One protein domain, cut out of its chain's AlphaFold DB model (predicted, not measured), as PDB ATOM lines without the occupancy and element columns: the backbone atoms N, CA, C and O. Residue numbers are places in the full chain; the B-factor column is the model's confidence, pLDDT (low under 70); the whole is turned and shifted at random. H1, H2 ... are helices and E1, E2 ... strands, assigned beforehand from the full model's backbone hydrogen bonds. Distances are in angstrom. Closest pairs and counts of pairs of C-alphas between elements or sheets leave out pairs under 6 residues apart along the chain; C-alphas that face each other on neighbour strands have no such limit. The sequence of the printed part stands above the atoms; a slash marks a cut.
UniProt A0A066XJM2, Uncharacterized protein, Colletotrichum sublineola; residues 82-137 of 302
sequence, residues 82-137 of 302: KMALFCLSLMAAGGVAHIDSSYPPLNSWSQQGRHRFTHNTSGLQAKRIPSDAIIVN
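AT A GLANCE: This is residues 82 to 137 of the 302 residues of an uncharacterized protein of Colletotrichum sublineola (UniProt A0A066XJM2). Helix H1 makes one end, and a long loop, residues 95 to 107, leads to a small mixed sheet, order E2, E1, E3, at the other. The printed part has 56 residues, under half in named elements: one helix, then strands E1, E2 and E3, a mixed class. The whole, spanning 31 by 23 by 16 A, is compact: radius of gyration of the C-alphas 11.2 A.

HOW THE PARTS SIT: H1, residues 82 to 94, is not on the sheet; every O i to N i+4 pair is within hydrogen-bond range. E1, residues 108 to 113, and E2, residues 116 to 119, are a hairpin, antiparallel at 155 degrees. E3, residues 134 to 136, is parallel to E1 at 52 degrees. N 110 and O 118, and N 109 and O 134, each 2.8 A apart, are within hydrogen-bond range.

IN THESE COORDINATES: H1 spans 18.3 A from C-alpha 82 at (157.107, 184.308, 256.518), E1 15.7 A. E3 ends at C-alpha 136, (166.505, 191.172, 234.195).

THE WHOLE: The printed part has no cut; links H1 to E1 and E2 to E3 are long. Residues 94 to 97 and 137 have pLDDT under 70.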
ATOM      1  N   LYS A  82     156.248 185.503 256.507       91.06
ATOM      2  CA  LYS A  82     157.107 184.308 256.518       91.06
ATOM      3  C   LYS A  82     157.796 184.082 255.173       91.06
ATOM      4  O   LYS A  82     158.978 183.764 255.147       91.06
ATOM      5  N   MET A  83     157.063 184.256 254.071       90.00
ATOM      6  CA  MET A  83     157.630 184.118 252.729       90.00
ATOM      7  C   MET A  83     158.654 185.219 252.443       90.00
ATOM      8  O   MET A  83     159.722 184.924 251.927       90.00
ATOM      9  N   ALA A  84     158.367 186.468 252.816       88.56
ATOM     10  CA  ALA A  84     159.292 187.581 252.628       88.56
ATOM     11  C   ALA A  84     160.608 187.361 253.385       88.56
ATOM     12  O   ALA A  84     161.674 187.476 252.787       88.56
ATOM     13  N   LEU A  85     160.535 186.962 254.660       89.62
ATOM     14  CA  LEU A  85     161.717 186.610 255.454       89.62
ATOM     15  C   LEU A  85     162.506 185.462 254.818       89.62
ATOM     16  O   LEU A  85     163.721 185.552 254.691       89.62
ATOM     17  N   PHE A  86     161.819 184.416 254.358       89.06
ATOM     18  CA  PHE A  86     162.459 183.295 253.676       89.06
ATOM     19  C   PHE A  86     163.168 183.719 252.378       89.06
ATOM     20  O   PHE A  86     164.308 183.323 252.145       89.06
ATOM     21  N   CYS A  87     162.533 184.555 251.552       86.00
ATOM     22  CA  CYS A  87     163.140 185.090 250.333       86.00
ATOM     23  C   CYS A  87     164.354 185.979 250.630       86.00
ATOM     24  O   CYS A  87     165.350 185.880 249.920       86.00
ATOM     25  N   LEU A  88     164.301 186.811 251.676       84.75
ATOM     26  CA  LEU A  88     165.447 187.616 252.116       84.75
ATOM     27  C   LEU A  88     166.617 186.728 252.549       84.75
ATOM     28  O   LEU A  88     167.746 186.964 252.128       84.75
ATOM     29  N   SER A  89     166.350 185.671 253.323       87.75
ATOM     30  CA  SER A  89     167.381 184.702 253.709       87.75
ATOM     31  C   SER A  89     167.983 183.980 252.501       87.75
ATOM     32  O   SER A  89     169.193 183.789 252.454       87.75
ATOM     33  N   LEU A  90     167.169 183.609 251.508       86.12
ATOM     34  CA  LEU A  90     167.661 182.998 250.270       86.12
ATOM     35  C   LEU A  90     168.533 183.958 249.450       86.12
ATOM     36  O   LEU A  90     169.589 183.549 248.967       86.12
ATOM     37  N   MET A  91     168.132 185.226 249.333       82.94
ATOM     38  CA  MET A  91     168.932 186.245 248.646       82.94
ATOM     39  C   MET A  91     170.264 186.488 249.351       82.94
ATOM     40  O   MET A  91     171.283 186.610 248.681       82.94
ATOM     41  N   ALA A  92     170.274 186.488 250.687       83.19
ATOM     42  CA  ALA A  92     171.502 186.611 251.464       83.19
ATOM     43  C   ALA A  92     172.418 185.382 251.331       83.19
ATOM     44  O   ALA A  92     173.635 185.529 251.327       83.19
ATOM     45  N   ALA A  93     171.847 184.175 251.229       82.19
ATOM     46  CA  ALA A  93     172.613 182.929 251.216       82.19
ATOM     47  C   ALA A  93     173.181 182.555 249.837       82.19
ATOM     48  O   ALA A  93     174.281 182.017 249.759       82.19
ATOM     49  N   GLY A  94     172.426 182.779 248.759       68.38
ATOM     50  CA  GLY A  94     172.804 182.329 247.412       68.38
ATOM     51  C   GLY A  94     172.620 183.375 246.316       68.38
ATOM     52  O   GLY A  94     172.872 183.082 245.150       68.38
ATOM     53  N   GLY A  95     172.144 184.568 246.667       67.00
ATOM     54  CA  GLY A  95     171.896 185.656 245.732       67.00
ATOM     55  C   GLY A  95     172.891 186.805 245.874       67.00
ATOM     56  O   GLY A  95     174.043 186.646 246.271       67.00
ATOM     57  N   VAL A  96     172.408 187.989 245.507       65.38
ATOM     58  CA  VAL A  96     173.136 189.253 245.582       65.38
ATOM     59  C   VAL A  96     173.127 189.739 247.035       65.38
ATOM     60  O   VAL A  96     172.153 190.336 247.487       65.38
ATOM     61  N   ALA A  97     174.192 189.440 247.782       67.00
ATOM     62  CA  ALA A  97     174.305 189.783 249.204       67.00
ATOM     63  C   ALA A  97     174.697 191.251 249.463       67.00
ATOM     64  O   ALA A  97     174.724 191.684 250.615       67.00
ATOM     65  N   HIS A  98     175.017 192.024 248.420       72.56
ATOM     66  CA  HIS A  98     175.405 193.423 248.575       72.56
ATOM     67  C   HIS A  98     174.194 194.353 248.680       72.56
ATOM     68  O   HIS A  98     173.124 194.103 248.118       72.56
ATOM     69  N   ILE A  99     174.379 195.444 249.427       73.81
ATOM     70  CA  ILE A  99     173.415 196.541 249.487       73.81
ATOM     71  C   ILE A  99     173.596 197.398 248.241       73.81
ATOM     72  O   ILE A  99     174.616 198.065 248.110       73.81
ATOM     73  N   ASP A 100     172.633 197.337 247.321       70.50
ATOM     74  CA  ASP A 100     172.652 198.122 246.087       70.50
ATOM     75  C   ASP A 100     171.537 199.166 246.067       70.50
ATOM     76  O   ASP A 100     170.503 199.060 246.730       70.50
ATOM     77  N   SER A 101     171.762 200.154 245.218       70.38
ATOM     78  CA  SER A 101     170.818 201.163 244.804       70.38
ATOM     79  C   SER A 101     169.546 200.580 244.189       70.38
ATOM     80  O   SER A 101     168.472 201.138 244.336       70.38
ATOM     81  N   SER A 102     169.593 199.438 243.517       73.69
ATOM     82  CA  SER A 102     168.395 198.851 242.928       73.69
ATOM     83  C   SER A 102     168.471 197.344 242.973       73.69
ATOM     84  O   SER A 102     169.446 196.753 242.522       73.69
ATOM     85  N   TYR A 103     167.398 196.717 243.450       77.75
ATOM     86  CA  TYR A 103     167.284 195.266 243.442       77.75
ATOM     87  C   TYR A 103     166.405 194.782 242.291       77.75
ATOM     88  O   TYR A 103     165.362 195.388 242.019       77.75
ATOM     89  N   PRO A 104     166.775 193.668 241.637       80.44
ATOM     90  CA  PRO A 104     165.913 193.048 240.647       80.44
ATOM     91  C   PRO A 104     164.601 192.565 241.297       80.44
ATOM     92  O   PRO A 104     164.587 192.216 242.483       80.44
ATOM     93  N   PRO A 105     163.487 192.505 240.541       82.69
ATOM     94  CA  PRO A 105     162.230 191.945 241.022       82.69
ATOM     95  C   PRO A 105     162.388 190.557 241.655       82.69
ATOM     96  O   PRO A 105     163.169 189.725 241.188       82.69
ATOM     97  N   LEU A 106     161.589 190.277 242.684       79.44
ATOM     98  CA  LEU A 106     161.489 188.927 243.239       79.44
ATOM     99  C   LEU A 106     160.999 187.951 242.160       79.44
ATOM    100  O   LEU A 106     160.142 188.301 241.350       79.44
ATOM    101  N   ASN A 107     161.518 186.721 242.174       84.50
ATOM    102  CA  ASN A 107     161.198 185.685 241.184       84.50
ATOM    103  C   ASN A 107     161.606 186.029 239.732       84.50
ATOM    104  O   ASN A 107     160.896 185.713 238.778       84.50
ATOM    105  N   SER A 108     162.742 186.706 239.565       88.12
ATOM    106  CA  SER A 108     163.332 187.010 238.257       88.12
ATOM    107  C   SER A 108     164.675 186.307 238.058       88.12
ATOM    108  O   SER A 108     165.275 185.792 239.006       88.12
ATOM    109  N   TRP A 109     165.146 186.281 236.816       90.31
ATOM    110  CA  TRP A 109     166.398 185.647 236.414       90.31
ATOM    111  C   TRP A 109     167.361 186.686 235.851       90.31
ATOM    112  O   TRP A 109     166.961 187.515 235.039       90.31
ATOM    113  N   SER A 110     168.626 186.633 236.254       87.94
ATOM    114  CA  SER A 110     169.714 187.381 235.623       87.94
ATOM    115  C   SER A 110     170.472 186.489 234.646       87.94
ATOM    116  O   SER A 110     170.744 185.319 234.931       87.94
ATOM    117  N   GLN A 111     170.804 187.023 233.474       88.56
ATOM    118  CA  GLN A 111     171.648 186.330 232.506       88.56
ATOM    119  C   GLN A 111     173.117 186.664 232.788       88.56
ATOM    120  O   GLN A 111     173.514 187.820 232.714       88.56
ATOM    121  N   GLN A 112     173.927 185.654 233.112       83.19
ATOM    122  CA  GLN A 112     175.370 185.813 233.369       83.19
ATOM    123  C   GLN A 112     176.237 185.397 232.166       83.19
ATOM    124  O   GLN A 112     177.460 185.414 232.238       83.19
ATOM    125  N   GLY A 113     175.617 184.971 231.064       81.06
ATOM    126  CA  GLY A 113     176.299 184.600 229.826       81.06
ATOM    127  C   GLY A 113     175.351 183.946 228.821       81.06
ATOM    128  O   GLY A 113     174.154 183.797 229.078       81.06
ATOM    129  N   ARG A 114     175.882 183.498 227.675       81.31
ATOM    130  CA  ARG A 114     175.073 182.986 226.548       81.31
ATOM    131  C   ARG A 114     174.112 181.846 226.933       81.31
ATOM    132  O   ARG A 114     173.013 181.768 226.397       81.31
ATOM    133  N   HIS A 115     174.496 180.992 227.886       85.56
ATOM    134  CA  HIS A 115     173.698 179.835 228.327       85.56
ATOM    135  C   HIS A 115     173.696 179.640 229.851       85.56
ATOM    136  O   HIS A 115     173.633 178.506 230.333       85.56
ATOM    137  N   ARG A 116     173.820 180.728 230.620       88.94
ATOM    138  CA  ARG A 116     173.819 180.675 232.087       88.94
ATOM    139  C   ARG A 116     172.881 181.733 232.647       88.94
ATOM    140  O   ARG A 116     173.116 182.927 232.482       88.94
ATOM    141  N   PHE A 117     171.848 181.263 233.330       90.31
ATOM    142  CA  PHE A 117     170.861 182.087 234.010       90.31
ATOM    143  C   PHE A 117     170.918 181.801 235.500       90.31
ATOM    144  O   PHE A 117     170.983 180.637 235.889       90.31
ATOM    145  N   THR A 118     170.852 182.841 236.316       89.50
ATOM    146  CA  THR A 118     170.842 182.735 237.773       89.50
ATOM    147  C   THR A 118     169.544 183.327 238.297       89.50
ATOM    148  O   THR A 118     169.174 184.447 237.951       89.50
ATOM    149  N   HIS A 119     168.818 182.578 239.117       89.62
ATOM    150  CA  HIS A 119     167.591 183.061 239.727       89.62
ATOM    151  C   HIS A 119     167.915 184.040 240.858       89.62
ATOM    152  O   HIS A 119     168.581 183.675 241.826       89.62
ATOM    153  N   ASN A 120     167.406 185.267 240.774       85.25
ATOM    154  CA  ASN A 120     167.817 186.373 241.643       85.25
ATOM    155  C   ASN A 120     167.438 186.160 243.116       85.25
ATOM    156  O   ASN A 120     168.133 186.638 244.004       85.25
ATOM    157  N   THR A 121     166.359 185.417 243.391       84.81
ATOM    158  CA  THR A 121     165.938 185.146 244.773       84.81
ATOM    159  C   THR A 121     166.621 183.923 245.374       84.81
ATOM    160  O   THR A 121     166.930 183.943 246.554       84.81
ATOM    161  N   SER A 122     166.829 182.850 244.605       83.69
ATOM    162  CA  SER A 122     167.308 181.566 245.152       83.69
ATOM    163  C   SER A 122     168.752 181.219 244.802       83.69
ATOM    164  O   SER A 122     169.243 180.200 245.278       83.69
ATOM    165  N   GLY A 123     169.402 181.982 243.924       84.44
ATOM    166  CA  GLY A 123     170.738 181.663 243.418       84.44
ATOM    167  C   GLY A 123     170.792 180.468 242.464       84.44
ATOM    168  O   GLY A 123     171.868 180.089 242.012       84.44
ATOM    169  N   LEU A 124     169.648 179.848 242.144       86.88
ATOM    170  CA  LEU A 124     169.614 178.656 241.299       86.88
ATOM    171  C   LEU A 124     170.121 178.979 239.898       86.88
ATOM    172  O   LEU A 124     169.619 179.893 239.248       86.88
ATOM    173  N   GLN A 125     171.071 178.183 239.419       89.06
ATOM    174  CA  GLN A 125     171.593 178.310 238.067       89.06
ATOM    175  C   GLN A 125     170.850 177.379 237.109       89.06
ATOM    176  O   GLN A 125     170.589 176.217 237.421       89.06
ATOM    177  N   ALA A 126     170.535 177.879 235.919       87.62
ATOM    178  CA  ALA A 126     169.878 177.125 234.866       87.62
ATOM    179  C   ALA A 126     170.507 177.421 233.499       87.62
ATOM    180  O   ALA A 126     170.930 178.540 233.213       87.62
ATOM    181  N   LYS A 127     170.537 176.406 232.626       87.12
ATOM    182  CA  LYS A 127     170.921 176.565 231.208       87.12
ATOM    183  C   LYS A 127     169.747 176.997 230.327       87.12
ATOM    184  O   LYS A 127     169.946 177.559 229.256       87.12
ATOM    185  N   ARG A 128     168.524 176.695 230.765       85.06
ATOM    186  CA  ARG A 128     167.263 177.050 230.113       85.06
ATOM    187  C   ARG A 128     166.297 177.535 231.179       85.06
ATOM    188  O   ARG A 128     166.165 176.887 232.215       85.06
ATOM    189  N   ILE A 129     165.646 178.655 230.912       87.31
ATOM    190  CA  ILE A 129     164.636 179.243 231.788       87.31
ATOM    191  C   ILE A 129     163.227 178.825 231.340       87.31
ATOM    192  O   ILE A 129     163.034 178.495 230.166       87.31
ATOM    193  N   PRO A 130     162.243 178.825 232.253       83.19
ATOM    194  CA  PRO A 130     160.830 178.702 231.903       83.19
ATOM    195  C   PRO A 130     160.392 179.771 230.890       83.19
ATOM    196  O   PRO A 130     160.923 180.879 230.890       83.19
ATOM    197  N   SER A 131     159.405 179.461 230.045       80.75
ATOM    198  CA  SER A 131     158.914 180.380 229.004       80.75
ATOM    199  C   SER A 131     158.261 181.654 229.552       80.75
ATOM    200  O   SER A 131     158.176 182.648 228.845       80.75
ATOM    201  N   ASP A 132     157.779 181.618 230.793       84.06
ATOM    202  CA  ASP A 132     157.137 182.721 231.514       84.06
ATOM    203  C   ASP A 132     158.090 183.449 232.481       84.06
ATOM    204  O   ASP A 132     157.662 184.285 233.278       84.06
ATOM    205  N   ALA A 133     159.388 183.133 232.436       85.06
ATOM    206  CA  ALA A 133     160.373 183.734 233.319       85.06
ATOM    207  C   ALA A 133     160.658 185.200 232.958       85.06
ATOM    208  O   ALA A 133     160.904 185.546 231.805       85.06
ATOM    209  N   ILE A 134     160.698 186.058 233.981       86.50
ATOM    210  CA  ILE A 134     161.116 187.456 233.843       86.50
ATOM    211  C   ILE A 134     162.646 187.504 233.858       86.50
ATOM    212  O   ILE A 134     163.259 187.151 234.868       86.50
ATOM    213  N   ILE A 135     163.256 187.954 232.761       86.50
ATOM    214  CA  ILE A 135     164.707 188.152 232.652       86.50
ATOM    215  C   ILE A 135     165.033 189.618 232.939       86.50
ATOM    216  O   ILE A 135     164.433 190.520 232.358       86.50
ATOM    217  N   VAL A 136     165.994 189.851 233.827       78.25
ATOM    218  CA  VAL A 136     166.505 191.172 234.195       78.25
ATOM    219  C   VAL A 136     167.967 191.230 233.757       78.25
ATOM    220  O   VAL A 136     168.732 190.320 234.072       78.25
ATOM    221  N   ASN A 137     168.335 192.284 233.029       67.38
ATOM    222  CA  ASN A 137     169.601 192.458 232.299       67.38
ATOM    223  C   ASN A 137     169.775 191.504 231.099       67.38
ATOM    224  O   ASN A 137     170.575 190.568 231.157       67.38
TER     225      ASN A 137